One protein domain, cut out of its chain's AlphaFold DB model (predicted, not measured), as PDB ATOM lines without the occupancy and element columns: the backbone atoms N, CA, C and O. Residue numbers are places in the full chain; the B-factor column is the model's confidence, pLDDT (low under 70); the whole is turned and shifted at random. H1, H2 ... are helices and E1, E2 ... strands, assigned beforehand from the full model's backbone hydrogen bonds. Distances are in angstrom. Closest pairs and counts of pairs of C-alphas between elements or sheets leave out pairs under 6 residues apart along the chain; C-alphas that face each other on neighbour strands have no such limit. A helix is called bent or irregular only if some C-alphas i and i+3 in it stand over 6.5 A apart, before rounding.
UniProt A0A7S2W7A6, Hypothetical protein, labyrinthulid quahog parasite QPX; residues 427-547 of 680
ATOM      1  N   LEU A 427     -49.045  31.612  18.423       93.50
ATOM      2  CA  LEU A 427     -47.640  31.742  18.035       93.50
ATOM      3  C   LEU A 427     -47.370  33.159  17.500       93.50
ATOM      4  O   LEU A 427     -48.280  33.915  17.144       93.50
ATOM      5  N   SER A 428     -46.106  33.559  17.450       94.75
ATOM      6  CA  SER A 428     -45.689  34.839  16.870       94.75
ATOM      7  C   SER A 428     -44.583  34.663  15.848       94.75
ATOM      8  O   SER A 428     -43.904  33.637  15.830       94.75
ATOM      9  N   ASP A 429     -44.416  35.693  15.023       95.19
ATOM     10  CA  ASP A 429     -43.409  35.732  13.972       95.19
ATOM     11  C   ASP A 429     -42.006  35.570  14.551       95.19
ATOM     12  O   ASP A 429     -41.542  36.379  15.361       95.19
ATOM     13  N   GLU A 430     -41.287  34.565  14.074       95.75
ATOM     14  CA  GLU A 430     -39.899  34.316  14.455       95.75
ATOM     15  C   GLU A 430     -38.920  35.110  13.576       95.75
ATOM     16  O   GLU A 430     -37.771  35.363  13.961       95.75
ATOM     17  N   TYR A 431     -39.364  35.549  12.394       92.38
ATOM     18  CA  TYR A 431     -38.593  36.413  11.506       92.38
ATOM     19  C   TYR A 431     -38.518  37.861  12.029       92.38
ATOM     20  O   TYR A 431     -39.382  38.360  12.749       92.38
ATOM     21  N   ARG A 432     -37.438  38.573  11.684       90.38
ATOM     22  CA  ARG A 432     -37.083  39.848  12.341       90.38
ATOM     23  C   ARG A 432     -38.048  41.002  12.078       90.38
ATOM     24  O   ARG A 432     -38.155  41.880  12.925       90.38
ATOM     25  N   THR A 433     -38.717  41.054  10.932       85.00
ATOM     26  CA  THR A 433     -39.699  42.111  10.626       85.00
ATOM     27  C   THR A 433     -41.067  41.872  11.266       85.00
ATOM     28  O   THR A 433     -41.884  42.789  11.282       85.00
ATOM     29  N   GLY A 434     -41.308  40.680  11.808       80.31
ATOM     30  CA  GLY A 434     -42.598  40.284  12.348       80.31
ATOM     31  C   GLY A 434     -42.883  40.758  13.775       80.31
ATOM     32  O   GLY A 434     -42.012  41.274  14.490       80.31
ATOM     33  N   ARG A 435     -44.142  40.609  14.186       80.06
ATOM     34  CA  ARG A 435     -44.714  41.090  15.443       80.06
ATOM     35  C   ARG A 435     -44.743  39.949  16.467       80.06
ATOM     36  O   ARG A 435     -45.206  38.851  16.189       80.06
ATOM     37  N   THR A 436     -44.303  40.232  17.693       84.12
ATOM     38  CA  THR A 436     -44.498  39.339  18.847       84.12
ATOM     39  C   THR A 436     -44.950  40.128  20.066       84.12
ATOM     40  O   THR A 436     -44.551  41.276  20.263       84.12
ATOM     41  N   SER A 437     -45.743  39.485  20.921       77.12
ATOM     42  CA  SER A 437     -46.005  39.953  22.283       77.12
ATOM     43  C   SER A 437     -45.005  39.339  23.270       77.12
ATOM     44  O   SER A 437     -44.307  38.370  22.967       77.12
ATOM     45  N   SER A 438     -44.977  39.839  24.507       72.25
ATOM     46  CA  SER A 438     -44.262  39.174  25.608       72.25
ATOM     47  C   SER A 438     -44.900  37.835  26.020       72.25
ATOM     48  O   SER A 438     -44.251  37.033  26.699       72.25
ATOM     49  N   LYS A 439     -46.145  37.577  25.590       80.31
ATOM     50  CA  LYS A 439     -46.998  36.437  25.974       80.31
ATOM     51  C   LYS A 439     -46.959  35.275  24.977       80.31
ATOM     52  O   LYS A 439     -47.262  34.163  25.389       80.31
ATOM     53  N   SER A 440     -46.546  35.535  23.731       87.69
ATOM     54  CA  SER A 440     -46.215  34.536  22.696       87.69
ATOM     55  C   SER A 440     -45.510  33.314  23.297       87.69
ATOM     56  O   SER A 440     -44.601  33.514  24.106       87.69
ATOM     57  N   PRO A 441     -45.858  32.069  22.950       90.00
ATOM     58  CA  PRO A 441     -45.180  30.910  23.516       90.00
ATOM     59  C   PRO A 441     -43.772  30.697  22.923       90.00
ATOM     60  O   PRO A 441     -42.865  30.337  23.672       90.00
ATOM     61  N   ASN A 442     -43.561  31.001  21.635       93.56
ATOM     62  CA  ASN A 442     -42.343  30.673  20.878       93.56
ATOM     63  C   ASN A 442     -41.276  31.785  20.827       93.56
ATOM     64  O   ASN A 442     -40.111  31.502  20.570       93.56
ATOM     65  N   CYS A 443     -41.622  33.036  21.151       93.38
ATOM     66  CA  CYS A 443     -40.661  34.145  21.240       93.38
ATOM     67  C   CYS A 443     -40.370  34.529  22.701       93.38
ATOM     68  O   CYS A 443     -41.270  34.944  23.439       93.38
ATOM     69  N   ILE A 444     -39.109  34.478  23.149       91.56
ATOM     70  CA  ILE A 444     -38.707  34.895  24.510       91.56
ATOM     71  C   ILE A 444     -37.605  35.956  24.506       91.56
ATOM     72  O   ILE A 444     -36.737  35.954  23.644       91.56
ATOM     73  N   LYS A 445     -37.613  36.881  25.473       91.50
ATOM     74  CA  LYS A 445     -36.510  37.832  25.648       91.50
ATOM     75  C   LYS A 445     -35.186  37.089  25.860       91.50
ATOM     76  O   LYS A 445     -35.120  36.143  26.645       91.50
ATOM     77  N   THR A 446     -34.157  37.503  25.125       88.50
ATOM     78  CA  THR A 446     -32.888  36.771  24.961       88.50
ATOM     79  C   THR A 446     -32.202  36.442  26.290       88.50
ATOM     80  O   THR A 446     -31.717  35.331  26.492       88.50
ATOM     81  N   GLU A 447     -32.214  37.389  27.223       88.12
ATOM     82  CA  GLU A 447     -31.661  37.286  28.573       88.12
ATOM     83  C   GLU A 447     -32.401  36.296  29.488       88.12
ATOM     84  O   GLU A 447     -31.854  35.877  30.504       88.12
ATOM     85  N   ALA A 448     -33.628  35.903  29.131       89.06
ATOM     86  CA  ALA A 448     -34.459  34.966  29.883       89.06
ATOM     87  C   ALA A 448     -34.511  33.558  29.262       89.06
ATOM     88  O   ALA A 448     -35.137  32.676  29.846       89.06
ATOM     89  N   CYS A 449     -33.898  33.340  28.091       89.12
ATOM     90  CA  CYS A 449     -34.036  32.093  27.333       89.12
ATOM     91  C   CYS A 449     -33.326  30.897  27.994       89.12
ATOM     92  O   CYS A 449     -33.943  29.855  28.194       89.12
ATOM     93  N   TRP A 450     -32.066  31.074  28.411       89.50
ATOM     94  CA  TRP A 450     -31.236  30.047  29.066       89.50
ATOM     95  C   TRP A 450     -31.564  29.883  30.559       89.50
ATOM     96  O   TRP A 450     -30.710  30.039  31.429       89.50
ATOM     97  N   SER A 451     -32.830  29.626  30.869       85.75
ATOM     98  CA  SER A 451     -33.297  29.333  32.222       85.75
ATOM     99  C   SER A 451     -34.297  28.192  32.170       85.75
ATOM    100  O   SER A 451     -35.193  28.209  31.337       85.75
ATOM    101  N   ASP A 452     -34.253  27.281  33.136       78.19
ATOM    102  CA  ASP A 452     -35.268  26.233  33.326       78.19
ATOM    103  C   ASP A 452     -36.683  26.834  33.508       78.19
ATOM    104  O   ASP A 452     -37.705  26.209  33.229       78.19
ATOM    105  N   ASN A 453     -36.755  28.105  33.929       78.88
ATOM    106  CA  ASN A 453     -37.990  28.877  34.056       78.88
ATOM    107  C   ASN A 453     -38.389  29.636  32.766       78.88
ATOM    108  O   ASN A 453     -39.428  30.309  32.759       78.88
ATOM    109  N   SER A 454     -37.644  29.497  31.665       85.25
ATOM    110  CA  SER A 454     -37.975  30.035  30.335       85.25
ATOM    111  C   SER A 454     -39.105  29.244  29.658       85.25
ATOM    112  O   SER A 454     -39.486  28.171  30.120       85.25
ATOM    113  N   LYS A 455     -39.700  29.786  28.587       85.69
ATOM    114  CA  LYS A 455     -40.944  29.271  27.979       85.69
ATOM    115  C   LYS A 455     -40.846  27.788  27.595       85.69
ATOM    116  O   LYS A 455     -41.704  27.020  28.019       85.69
ATOM    117  N   TRP A 456     -39.748  27.402  26.948       86.88
ATOM    118  CA  TRP A 456     -39.340  26.020  26.662       86.88
ATOM    119  C   TRP A 456     -38.115  25.595  27.498       86.88
ATOM    120  O   TRP A 456     -37.319  24.763  27.079       86.88
ATOM    121  N   GLY A 457     -37.943  26.162  28.697       86.12
ATOM    122  CA  GLY A 457     -36.727  26.026  29.513       86.12
ATOM    123  C   GLY A 457     -36.339  24.595  29.887       86.12
ATOM    124  O   GLY A 457     -35.165  24.309  30.086       86.12
ATOM    125  N   ALA A 458     -37.315  23.691  29.936       81.12
ATOM    126  CA  ALA A 458     -37.120  22.267  30.201       81.12
ATOM    127  C   ALA A 458     -37.064  21.396  28.928       81.12
ATOM    128  O   ALA A 458     -36.863  20.192  29.028       81.12
ATOM    129  N   LEU A 459     -37.219  22.003  27.747       85.44
ATOM    130  CA  LEU A 459     -36.848  21.400  26.468       85.44
ATOM    131  C   LEU A 459     -35.406  21.768  26.066       85.44
ATOM    132  O   LEU A 459     -34.882  21.199  25.121       85.44
ATOM    133  N   LEU A 460     -34.737  22.698  26.765       86.94
ATOM    134  CA  LEU A 460     -33.353  23.084  26.459       86.94
ATOM    135  C   LEU A 460     -32.413  21.870  26.507       86.94
ATOM    136  O   LEU A 460     -32.314  21.192  27.529       86.94
ATOM    137  N   ASN A 461     -31.664  21.657  25.423       82.25
ATOM    138  CA  ASN A 461     -30.791  20.499  25.182       82.25
ATOM    139  C   ASN A 461     -31.527  19.148  25.015       82.25
ATOM    140  O   ASN A 461     -30.878  18.133  24.775       82.25
ATOM    141  N   VAL A 462     -32.861  19.129  25.075       82.00
ATOM    142  CA  VAL A 462     -33.706  18.015  24.617       82.00
ATOM    143  C   VAL A 462     -34.000  18.246  23.131       82.00
ATOM    144  O   VAL A 462     -34.117  19.391  22.706       82.00
ATOM    145  N   PHE A 463     -34.041  17.193  22.310       84.25
ATOM    146  CA  PHE A 463     -34.212  17.271  20.841       84.25
ATOM    147  C   PHE A 463     -33.196  18.162  20.075       84.25
ATOM    148  O   PHE A 463     -33.292  18.297  18.861       84.25
ATOM    149  N   GLY A 464     -32.193  18.741  20.749       85.38
ATOM    150  CA  GLY A 464     -31.281  19.750  20.189       85.38
ATOM    151  C   GLY A 464     -31.741  21.209  20.363       85.38
ATOM    152  O   GLY A 464     -31.022  22.121  19.953       85.38
ATOM    153  N   ILE A 465     -32.890  21.442  21.008       90.56
ATOM    154  CA  ILE A 465     -33.507  22.763  21.203       90.56
ATOM    155  C   ILE A 465     -32.592  23.687  22.014       90.56
ATOM    156  O   ILE A 465     -32.058  23.311  23.065       90.56
ATOM    157  N   GLY A 466     -32.464  24.938  21.565       90.19
ATOM    158  CA  GLY A 466     -31.615  25.944  22.199       90.19
ATOM    159  C   GLY A 466     -32.277  27.315  22.346       90.19
ATOM    160  O   GLY A 466     -33.423  27.450  22.776       90.19
ATOM    161  N   CYS A 467     -31.496  28.351  22.034       93.31
ATOM    162  CA  CYS A 467     -31.872  29.761  22.151       93.31
ATOM    163  C   CYS A 467     -31.244  30.574  21.010       93.31
ATOM    164  O   CYS A 467     -30.253  31.291  21.201       93.31
ATOM    165  N   ILE A 468     -31.806  30.453  19.808       93.88
ATOM    166  CA  ILE A 468     -31.364  31.196  18.624       93.88
ATOM    167  C   ILE A 468     -31.785  32.659  18.772       93.88
ATOM    168  O   ILE A 468     -32.968  32.988  18.700       93.88
ATOM    169  N   ARG A 469     -30.799  33.538  18.975       93.75
ATOM    170  CA  ARG A 469     -30.970  34.994  19.125       93.75
ATOM    171  C   ARG A 469     -31.338  35.679  17.804       93.75
ATOM    172  O   ARG A 469     -31.250  35.083  16.733       93.75
ATOM    173  N   ASN A 470     -31.636  36.978  17.878       91.50
ATOM    174  CA  ASN A 470     -31.950  37.834  16.730       91.50
ATOM    175  C   ASN A 470     -33.220  37.395  15.976       91.50
ATOM    176  O   ASN A 470     -33.323  37.592  14.765       91.50
ATOM    177  N   ALA A 471     -34.186  36.829  16.699       92.31
ATOM    178  CA  ALA A 471     -35.499  36.417  16.210       92.31
ATOM    179  C   ALA A 471     -36.603  37.300  16.821       92.31
ATOM    180  O   ALA A 471     -36.369  37.903  17.867       92.31
ATOM    181  N   CYS A 472     -37.767  37.372  16.163       92.19
ATOM    182  CA  CYS A 472     -38.975  38.142  16.524       92.19
ATOM    183  C   CYS A 472     -38.781  39.658  16.796       92.19
ATOM    184  O   CYS A 472     -37.771  40.085  17.353       92.19
ATOM    185  N   ALA A 473     -39.757  40.511  16.445       87.81
ATOM    186  CA  ALA A 473     -39.786  41.954  16.769       87.81
ATOM    187  C   ALA A 473     -38.409  42.656  16.696       87.81
ATOM    188  O   ALA A 473     -37.778  42.967  17.706       87.81
ATOM    189  N   LYS A 474     -37.922  42.868  15.468       87.38
ATOM    190  CA  LYS A 474     -36.615  43.457  15.096       87.38
ATOM    191  C   LYS A 474     -35.380  42.620  15.471       87.38
ATOM    192  O   LYS A 474     -34.275  42.923  15.007       87.38
ATOM    193  N   GLY A 475     -35.560  41.513  16.191       87.88
ATOM    194  CA  GLY A 475     -34.506  40.626  16.685       87.88
ATOM    195  C   GLY A 475     -34.226  40.773  18.183       87.88
ATOM    196  O   GLY A 475     -33.153  40.391  18.635       87.88
ATOM    197  N   GLU A 476     -35.147  41.346  18.962       89.69
ATOM    198  CA  GLU A 476     -34.971  41.496  20.415       89.69
ATOM    199  C   GLU A 476     -35.146  40.179  21.202       89.69
ATOM    200  O   GLU A 476     -34.867  40.126  22.406       89.69
ATOM    201  N   TYR A 477     -35.646  39.128  20.551       93.44
ATOM    202  CA  TYR A 477     -36.027  37.863  21.166       93.44
ATOM    203  C   TYR A 477     -35.118  36.715  20.683       93.44
ATOM    204  O   TYR A 477     -34.303  36.839  19.762       93.44
ATOM    205  N   SER A 478     -35.241  35.586  21.371       93.81
ATOM    206  CA  SER A 478     -34.744  34.281  20.961       93.81
ATOM    207  C   SER A 478     -35.917  33.334  20.706       93.81
ATOM    208  O   SER A 478     -36.995  33.523  21.275       93.81
ATOM    209  N   ILE A 479     -35.663  32.320  19.883       95.00
ATOM    210  CA  ILE A 479     -36.537  31.175  19.566       95.00
ATOM    211  C   ILE A 479     -35.794  29.873  19.906       95.00
ATOM    212  O   ILE A 479     -34.573  29.913  20.090       95.00
ATOM    213  N   GLY A 480     -36.498  28.742  20.005       92.56
ATOM    214  CA  GLY A 480     -35.873  27.427  20.215       92.56
ATOM    215  C   GLY A 480     -35.032  27.011  19.011       92.56
ATOM    216  O   GLY A 480     -33.800  27.002  19.069       92.56
ATOM    217  N   GLU A 481     -35.728  26.788  17.900       93.56
ATOM    218  CA  GLU A 481     -35.206  26.545  16.555       93.56
ATOM    219  C   GLU A 481     -35.955  27.404  15.507       93.56
ATOM    220  O   GLU A 481     -36.886  28.121  15.871       93.56
ATOM    221  N   PRO A 482     -35.539  27.433  14.223       94.62
ATOM    222  CA  PRO A 482     -36.260  28.128  13.154       94.62
ATOM    223  C   PRO A 482     -37.438  27.282  12.646       94.62
ATOM    224  O   PRO A 482     -37.197  26.188  12.151       94.62
ATOM    225  N   SER A 483     -38.665  27.809  12.671       95.62
ATOM    226  CA  SER A 483     -39.866  27.084  12.218       95.62
ATOM    227  C   SER A 483     -40.565  27.701  10.998       95.62
ATOM    228  O   SER A 483     -40.102  28.681  10.404       95.62
ATOM    229  N   ILE A 484     -41.745  27.180  10.650       96.00
ATOM    230  CA  ILE A 484     -42.678  27.760   9.681       96.00
ATOM    231  C   ILE A 484     -43.079  29.193  10.057       96.00
ATOM    232  O   ILE A 484     -43.280  30.022   9.170       96.00
ATOM    233  N   MET A 485     -43.069  29.535  11.353       96.38
ATOM    234  CA  MET A 485     -43.265  30.902  11.859       96.38
ATOM    235  C   MET A 485     -42.081  31.837  11.531       96.38
ATOM    236  O   MET A 485     -42.142  33.042  11.778       96.38
ATOM    237  N   LYS A 486     -40.993  31.300  10.961       95.50
ATOM    238  CA  LYS A 486     -39.833  32.030  10.429       95.50
ATOM    239  C   LYS A 486     -39.713  31.950   8.909       95.50
ATOM    240  O   LYS A 486     -39.268  32.916   8.293       95.50
ATOM    241  N   ASN A 487     -40.040  30.800   8.320       94.88
ATOM    242  CA  ASN A 487     -39.972  30.554   6.881       94.88
ATOM    243  C   ASN A 487     -40.947  29.435   6.476       94.88
ATOM    244  O   ASN A 487     -40.803  28.302   6.921       94.88
ATOM    245  N   LEU A 488     -41.852  29.746   5.545       94.25
ATOM    246  CA  LEU A 488     -42.916  28.887   5.005       94.25
ATOM    247  C   LEU A 488     -42.482  27.495   4.484       94.25
ATOM    248  O   LEU A 488     -43.336  26.653   4.224       94.25
ATOM    249  N   THR A 489     -41.183  27.234   4.305       93.31
ATOM    250  CA  THR A 489     -40.657  25.921   3.879       93.31
ATOM    251  C   THR A 489     -40.322  24.956   5.026       93.31
ATOM    252  O   THR A 489     -39.891  23.840   4.745       93.31
ATOM    253  N   LEU A 490     -40.438  25.378   6.289       93.69
ATOM    254  CA  LEU A 490     -40.067  24.599   7.484       93.69
ATOM    255  C   LEU A 490     -41.299  23.939   8.142       93.69
ATOM    256  O   LEU A 490     -42.431  24.181   7.717       93.69
ATOM    257  N   LYS A 491     -41.105  23.088   9.160       94.06
ATOM    258  CA  LYS A 491     -42.210  22.553   9.980       94.06
ATOM    259  C   LYS A 491     -42.466  23.478  11.172       94.06
ATOM    260  O   LYS A 491     -41.872  24.543  11.281       94.06
ATOM    261  N   PHE A 492     -43.383  23.110  12.065       93.62
ATOM    262  CA  PHE A 492     -43.545  23.847  13.322       93.62
ATOM    263  C   PHE A 492     -42.328  23.664  14.241       93.62
ATOM    264  O   PHE A 492     -41.938  24.622  14.909       93.62
ATOM    265  N   GLU A 493     -41.700  22.487  14.199       93.31
ATOM    266  CA  GLU A 493     -40.589  22.082  15.067       93.31
ATOM    267  C   GLU A 493     -40.969  22.086  16.569       93.31
ATOM    268  O   GLU A 493     -41.999  22.628  16.996       93.31
ATOM    269  N   GLU A 494     -40.157  21.427  17.392       91.88
ATOM    270  CA  GLU A 494     -40.539  20.979  18.732       91.88
ATOM    271  C   GLU A 494     -41.071  22.071  19.676       91.88
ATOM    272  O   GLU A 494     -42.045  21.816  20.391       91.88
ATOM    273  N   VAL A 495     -40.498  23.284  19.703       91.69
ATOM    274  CA  VAL A 495     -40.982  24.350  20.606       91.69
ATOM    275  C   VAL A 495     -42.388  24.838  20.244       91.69
ATOM    276  O   VAL A 495     -43.188  25.128  21.146       91.69
ATOM    277  N   ASN A 496     -42.735  24.905  18.957       94.12
ATOM    278  CA  ASN A 496     -44.095  25.259  18.546       94.12
ATOM    279  C   ASN A 496     -45.036  24.068  18.712       94.12
ATOM    280  O   ASN A 496     -46.104  24.232  19.291       94.12
ATOM    281  N   GLU A 497     -44.626  22.866  18.306       92.25
ATOM    282  CA  GLU A 497     -45.434  21.645  18.426       92.25
ATOM    283  C   GLU A 497     -45.808  21.345  19.888       92.25
ATOM    284  O   GLU A 497     -46.958  21.008  20.179       92.25
ATOM    285  N   PHE A 498     -44.891  21.575  20.834       89.19
ATOM    286  CA  PHE A 498     -45.177  21.529  22.270       89.19
ATOM    287  C   PHE A 498     -46.203  22.597  22.698       89.19
ATOM    288  O   PHE A 498     -47.141  22.323  23.453       89.19
ATOM    289  N   SER A 499     -46.057  23.824  22.196       88.50
ATOM    290  CA  SER A 499     -46.957  24.945  22.503       88.50
ATOM    291  C   SER A 499     -48.376  24.720  21.954       88.50
ATOM    292  O   SER A 499     -49.369  25.055  22.610       88.50
ATOM    293  N   MET A 500     -48.479  24.091  20.783       90.69
ATOM    294  CA  MET A 500     -49.725  23.687  20.129       90.69
ATOM    295  C   MET A 500     -50.375  22.507  20.862       90.69
ATOM    296  O   MET A 500     -51.559  22.574  21.185       90.69
ATOM    297  N   CYS A 501     -49.597  21.485  21.242       88.12
ATOM    298  CA  CYS A 501     -50.027  20.388  22.118       88.12
ATOM    299  C   CYS A 501     -50.671  20.916  23.418       88.12
ATOM    300  O   CYS A 501     -51.799  20.551  23.759       88.12
ATOM    301  N   CYS A 502     -50.014  21.851  24.113       83.25
ATOM    302  CA  CYS A 502     -50.580  22.465  25.317       83.25
ATOM    303  C   CYS A 502     -51.797  23.363  25.056       83.25
ATOM    304  O   CYS A 502     -52.588  23.593  25.973       83.25
ATOM    305  N   THR A 503     -51.972  23.848  23.828       85.50
ATOM    306  CA  THR A 503     -53.174  24.578  23.415       85.50
ATOM    307  C   THR A 503     -54.353  23.626  23.212       85.50
ATOM    308  O   THR A 503     -55.409  23.864  23.790       85.50
ATOM    309  N   TYR A 504     -54.162  22.504  22.504       84.69
ATOM    310  CA  TYR A 504     -55.178  21.449  22.376       84.69
ATOM    311  C   TYR A 504     -55.625  20.923  23.742       84.69
ATOM    312  O   TYR A 504     -56.819  20.940  24.047       84.69
ATOM    313  N   HIS A 505     -54.672  20.554  24.604       81.00
ATOM    314  CA  HIS A 505     -54.973  20.096  25.961       81.00
ATOM    315  C   HIS A 505     -55.733  21.159  26.777       81.00
ATOM    316  O   HIS A 505     -56.652  20.830  27.522       81.00
ATOM    317  N   GLY A 506     -55.408  22.444  26.593       79.50
ATOM    318  CA  GLY A 506     -56.108  23.566  27.222       79.50
ATOM    319  C   GLY A 506     -57.525  23.842  26.696       79.50
ATOM    320  O   GLY A 506     -58.265  24.565  27.361       79.50
ATOM    321  N   TYR A 507     -57.912  23.288  25.541       78.75
ATOM    322  CA  TYR A 507     -59.273  23.384  24.996       78.75
ATOM    323  C   TYR A 507     -60.135  22.164  25.323       78.75
ATOM    324  O   TYR A 507     -61.328  22.319  25.563       78.75
ATOM    325  N   SER A 508     -59.555  20.962  25.328       70.69
ATOM    326  CA  SER A 508     -60.309  19.707  25.432       70.69
ATOM    327  C   SER A 508     -60.152  18.964  26.759       70.69
ATOM    328  O   SER A 508     -60.953  18.081  27.055       70.69
ATOM    329  N   ASN A 509     -59.109  19.269  27.542       70.69
ATOM    330  CA  ASN A 509     -58.573  18.442  28.638       70.69
ATOM    331  C   ASN A 509     -58.161  17.008  28.236       70.69
ATOM    332  O   ASN A 509     -57.671  16.254  29.076       70.69
ATOM    333  N   ILE A 510     -58.289  16.635  26.961       67.38
ATOM    334  CA  ILE A 510     -57.824  15.356  26.417       67.38
ATOM    335  C   ILE A 510     -56.302  15.443  26.229       67.38
ATOM    336  O   ILE A 510     -55.747  16.514  25.971       67.38
ATOM    337  N   ALA A 511     -55.605  14.324  26.415       64.75
ATOM    338  CA  ALA A 511     -54.196  14.201  26.069       64.75
ATOM    339  C   ALA A 511     -54.094  13.622  24.653       64.75
ATOM    340  O   ALA A 511     -54.410  12.453  24.453       64.75
ATOM    341  N   GLU A 512     -53.674  14.435  23.684       74.56
ATOM    342  CA  GLU A 512     -53.441  13.958  22.316       74.56
ATOM    343  C   GLU A 512     -52.335  12.894  22.294       74.56
ATOM    344  O   GLU A 512     -51.290  13.122  22.914       74.56
ATOM    345  N   PRO A 513     -52.479  11.786  21.540       73.75
ATOM    346  CA  PRO A 513     -51.409  10.799  21.376       73.75
ATOM    347  C   PRO A 513     -50.100  11.437  20.890       73.75
ATOM    348  O   PRO A 513     -49.021  11.110  21.379       73.75
ATOM    349  N   TYR A 514     -50.206  12.434  20.009       77.62
ATOM    350  CA  TYR A 514     -49.079  13.216  19.501       77.62
ATOM    351  C   TYR A 514     -48.272  13.945  20.600       77.62
ATOM    352  O   TYR A 514     -47.058  14.108  20.482       77.62
ATOM    353  N   CYS A 515     -48.906  14.342  21.711       80.56
ATOM    354  CA  CYS A 515     -48.209  14.968  22.840       80.56
ATOM    355  C   CYS A 515     -47.243  14.012  23.565       80.56
ATOM    356  O   CYS A 515     -46.385  14.482  24.320       80.56
ATOM    357  N   ASN A 516     -47.368  12.690  23.385       82.00
ATOM    358  CA  ASN A 516     -46.604  11.713  24.162       82.00
ATOM    359  C   ASN A 516     -45.093  11.786  23.903       82.00
ATOM    360  O   ASN A 516     -44.339  11.602  24.858       82.00
ATOM    361  N   LYS A 517     -44.643  12.218  22.709       84.44
ATOM    362  CA  LYS A 517     -43.207  12.425  22.416       84.44
ATOM    363  C   LYS A 517     -42.517  13.352  23.427       84.44
ATOM    364  O   LYS A 517     -41.363  13.143  23.788       84.44
ATOM    365  N   PHE A 518     -43.239  14.350  23.944       84.38
ATOM    366  CA  PHE A 518     -42.722  15.260  24.968       84.38
ATOM    367  C   PHE A 518     -42.715  14.623  26.368       84.38
ATOM    368  O   PHE A 518     -41.799  14.882  27.146       84.38
ATOM    369  N   LYS A 519     -43.690  13.755  26.677       79.62
ATOM    370  CA  LYS A 519     -43.752  13.017  27.953       79.62
ATOM    371  C   LYS A 519     -42.633  11.984  28.064       79.62
ATOM    372  O   LYS A 519     -41.978  11.884  29.098       79.62
ATOM    373  N   GLU A 520     -42.402  11.245  26.982       80.19
ATOM    374  CA  GLU A 520     -41.362  10.219  26.854       80.19
ATOM    375  C   GLU A 520     -39.953  10.810  26.991       80.19
ATOM    376  O   GLU A 520     -39.089  10.203  27.620       80.19
ATOM    377  N   ALA A 521     -39.748  12.048  26.530       74.56
ATOM    378  CA  ALA A 521     -38.525  12.822  26.757       74.56
ATOM    379  C   ALA A 521     -38.345  13.322  28.213       74.56
ATOM    380  O   ALA A 521     -37.544  14.219  28.476       74.56
ATOM    381  N   GLY A 522     -39.089  12.762  29.173       63.47
ATOM    382  CA  GLY A 522     -38.989  13.060  30.601       63.47
ATOM    383  C   GLY A 522     -39.694  14.342  31.043       63.47
ATOM    384  O   GLY A 522     -39.585  14.715  32.215       63.47
ATOM    385  N   TYR A 523     -40.423  15.029  30.156       66.69
ATOM    386  CA  TYR A 523     -41.135  16.247  30.524       66.69
ATOM    387  C   TYR A 523     -42.515  15.911  31.122       66.69
ATOM    388  O   TYR A 523     -43.369  15.363  30.425       66.69
ATOM    389  N   PRO A 524     -42.785  16.216  32.409       53.47
ATOM    390  CA  PRO A 524     -44.060  15.868  33.042       53.47
ATOM    391  C   PRO A 524     -45.228  16.624  32.396       53.47
ATOM    392  O   PRO A 524     -45.005  17.632  31.729       53.47
ATOM    393  N   ASP A 525     -46.479  16.220  32.667       57.12
ATOM    394  CA  ASP A 525     -47.703  16.908  32.207       57.12
ATOM    395  C   ASP A 525     -47.738  18.372  32.683       57.12
ATOM    396  O   ASP A 525     -48.270  18.693  33.755       57.12
ATOM    397  N   SER A 526     -47.086  19.265  31.937       54.78
ATOM    398  CA  SER A 526     -46.657  20.574  32.434       54.78
ATOM    399  C   SER A 526     -46.805  21.715  31.424       54.78
ATOM    400  O   SER A 526     -46.172  22.763  31.530       54.78
ATOM    401  N   CYS A 527     -47.925  21.648  30.696       62.44
ATOM    402  CA  CYS A 527     -48.747  22.827  30.378       62.44
ATOM    403  C   CYS A 527     -49.104  23.678  31.631       62.44
ATOM    404  O   CYS A 527     -49.602  24.796  31.522       62.44
ATOM    405  N   LYS A 528     -48.765  23.185  32.836       49.47
ATOM    406  CA  LYS A 528     -48.659  23.835  34.160       49.47
ATOM    407  C   LYS A 528     -47.788  25.116  34.223       49.47
ATOM    408  O   LYS A 528     -47.335  25.498  35.304       49.47
ATOM    409  N   ARG A 529     -47.647  25.894  33.142       46.19
ATOM    410  CA  ARG A 529     -47.181  27.298  33.168       46.19
ATOM    411  C   ARG A 529     -48.292  28.271  33.596       46.19
ATOM    412  O   ARG A 529     -48.562  29.264  32.930       46.19
ATOM    413  N   LYS A 530     -48.928  27.993  34.743       35.78
ATOM    414  CA  LYS A 530     -49.988  28.813  35.372       35.78
ATOM    415  C   LYS A 530     -50.993  29.412  34.376       35.78
ATOM    416  O   LYS A 530     -51.280  30.611  34.415       35.78
ATOM    417  N   THR A 531     -51.618  28.549  33.582       37.03
ATOM    418  CA  THR A 531     -52.873  28.814  32.868       37.03
ATOM    419  C   THR A 531     -54.045  29.004  33.845       37.03
ATOM    420  O   THR A 531     -55.066  28.331  33.800       37.03
ATOM    421  N   ARG A 532     -53.972  30.058  34.675       31.17
ATOM    422  CA  ARG A 532     -55.171  30.885  34.858       31.17
ATOM    423  C   ARG A 532     -55.630  31.225  33.440       31.17
ATOM    424  O   ARG A 532     -54.806  31.746  32.690       31.17
ATOM    425  N   ALA A 533     -56.902  31.024  33.094       35.16
ATOM    426  CA  ALA A 533     -57.442  31.389  31.772       35.16
ATOM    427  C   ALA A 533     -57.088  32.839  31.361       35.16
ATOM    428  O   ALA A 533     -56.900  33.147  30.186       35.16
ATOM    429  N   ARG A 534     -56.833  33.699  32.363       29.72
ATOM    430  CA  ARG A 534     -56.176  35.012  32.249       29.72
ATOM    431  C   ARG A 534     -54.908  35.076  31.379       29.72
ATOM    432  O   ARG A 534     -54.578  36.175  30.965       29.72
ATOM    433  N   GLY A 535     -54.211  33.973  31.095       32.31
ATOM    434  CA  GLY A 535     -53.101  33.919  30.133       32.31
ATOM    435  C   GLY A 535     -53.575  34.115  28.690       32.31
ATOM    436  O   GLY A 535     -53.160  35.074  28.041       32.31
ATOM    437  N   LEU A 536     -54.526  33.292  28.231       41.31
ATOM    438  CA  LEU A 536     -55.188  33.486  26.935       41.31
ATOM    439  C   LEU A 536     -55.962  34.816  26.905       41.31
ATOM    440  O   LEU A 536     -55.824  35.581  25.949       41.31
ATOM    441  N   LEU A 537     -56.662  35.178  27.994       34.22
ATOM    442  CA  LEU A 537     -57.301  36.501  28.103       34.22
ATOM    443  C   LEU A 537     -56.290  37.664  28.044       34.22
ATOM    444  O   LEU A 537     -56.681  38.777  27.714       34.22
ATOM    445  N   ALA A 538     -55.006  37.463  28.361       31.78
ATOM    446  CA  ALA A 538     -54.013  38.536  28.323       31.78
ATOM    447  C   ALA A 538     -53.510  38.833  26.903       31.78
ATOM    448  O   ALA A 538     -53.112  39.969  26.657       31.78
ATOM    449  N   GLY A 539     -53.555  37.867  25.976       33.62
ATOM    450  CA  GLY A 539     -53.482  38.159  24.540       33.62
ATOM    451  C   GLY A 539     -54.764  38.859  24.075       33.62
ATOM    452  O   GLY A 539     -54.712  39.957  23.526       33.62
ATOM    453  N   ARG A 540     -55.922  38.282  24.435       42.31
ATOM    454  CA  ARG A 540     -57.280  38.796  24.154       42.31
ATOM    455  C   ARG A 540     -57.453  40.278  24.534       42.31
ATOM    456  O   ARG A 540     -58.037  41.032  23.771       42.31
ATOM    457  N   ARG A 541     -56.919  40.719  25.682       29.03
ATOM    458  CA  ARG A 541     -57.067  42.097  26.199       29.03
ATOM    459  C   ARG A 541     -56.058  43.107  25.645       29.03
ATOM    460  O   ARG A 541     -56.309  44.299  25.746       29.03
ATOM    461  N   GLU A 542     -54.943  42.645  25.085       34.09
ATOM    462  CA  GLU A 542     -53.934  43.506  24.439       34.09
ATOM    463  C   GLU A 542     -54.266  43.701  22.948       34.09
ATOM    464  O   GLU A 542     -54.100  44.791  22.418       34.09
ATOM    465  N   LEU A 543     -54.906  42.710  22.308       37.00
ATOM    466  CA  LEU A 543     -55.575  42.910  21.015       37.00
ATOM    467  C   LEU A 543     -56.702  43.960  21.082       37.00
ATOM    468  O   LEU A 543     -56.944  44.645  20.099       37.00
ATOM    469  N   LEU A 544     -57.377  44.096  22.231       32.84
ATOM    470  CA  LEU A 544     -58.450  45.080  22.453       32.84
ATOM    471  C   LEU A 544     -57.942  46.498  22.785       32.84
ATOM    472  O   LEU A 544     -58.723  47.448  22.726       32.84
ATOM    473  N   SER A 545     -56.662  46.675  23.142       36.69
ATOM    474  CA  SER A 545     -56.089  48.021  23.322       36.69
ATOM    475  C   SER A 545     -55.722  48.696  22.002       36.69
ATOM    476  O   SER A 545     -55.763  49.924  21.949       36.69
ATOM    477  N   ASP A 546     -55.450  47.906  20.960       35.38
ATOM    478  CA  ASP A 546     -55.093  48.359  19.607       35.38
ATOM    479  C   ASP A 546     -56.326  48.664  18.720       35.38
ATOM    480  O   ASP A 546     -56.161  49.096  17.580       35.38
ATOM    481  N   LEU A 547     -57.549  48.448  19.228       35.19
ATOM    482  CA  LEU A 547     -58.818  48.758  18.547       35.19
ATOM    483  C   LEU A 547     -59.274  50.209  18.755       35.19
ATOM    484  O   LEU A 547     -58.969  50.834  19.782       35.19
TER     485      LEU A 547
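What this domain is: This is residues 427 to 547 of the 680 residues of the protein "Hypothetical protein" of labyrinthulid quahog parasite QPX (UniProt A0A7S2W7A6). The model has little regular structure: a small hairpin of E1 and E2 sits at one edge, with residues 444 to 445 of a long loop paired beside E2, the longest helix, H1, lies nearer the middle, and H2 packs on H1. H3 lies off by itself. Of 121 printed residues, 41 are in two strands, then three helices: mostly helix, with an antiparallel sheet E1 - E2. The whole is compact, radius of gyration of the C-alphas 14.1 A, spanning 36 by 32 by 29 A.

Where its parts are: After residues 427 to 467, with no named element, come E1, residues 468 to 471, from C-alpha (-31.364, 31.196, 18.624), and E2, 477 to 479. H1, 493 to 508, is 22.4 A long; H2 is 513 to 520; H3, 534 to 543, 13.7 A long, ends at (-55.575, 42.910, 21.015).

How they stand to each other: In the hairpin, N 468 and O 479 are 2.8 A apart. Residues 444 to 445 pair antiparallel with 477 to 478 of E2. H1, with residues 498 to 501 alone, touches H2, closest C-alphas Cys 501 and Cys 515, 5.8 A, at a steep tilt of 60 degrees, opposite ways. H2 is only just irregular: C-alphas 514 and 517 are 6.6 A apart. H1 and H3 are apart. Every O i to N i+4 pair is within hydrogen-bond range in H1, 5 of 6 in H3, 1 of 4 in H2, which has 3 of 5 i+3 pairs.

The domain as a whole: The farthest C-alphas, Glu 520 and Leu 547, are 43.1 A apart. The printed part has no cut. The links E2 to H1 and H2 to H3 are long. Residues 510 to 511 and 522 to 547 have pLDDT under 70.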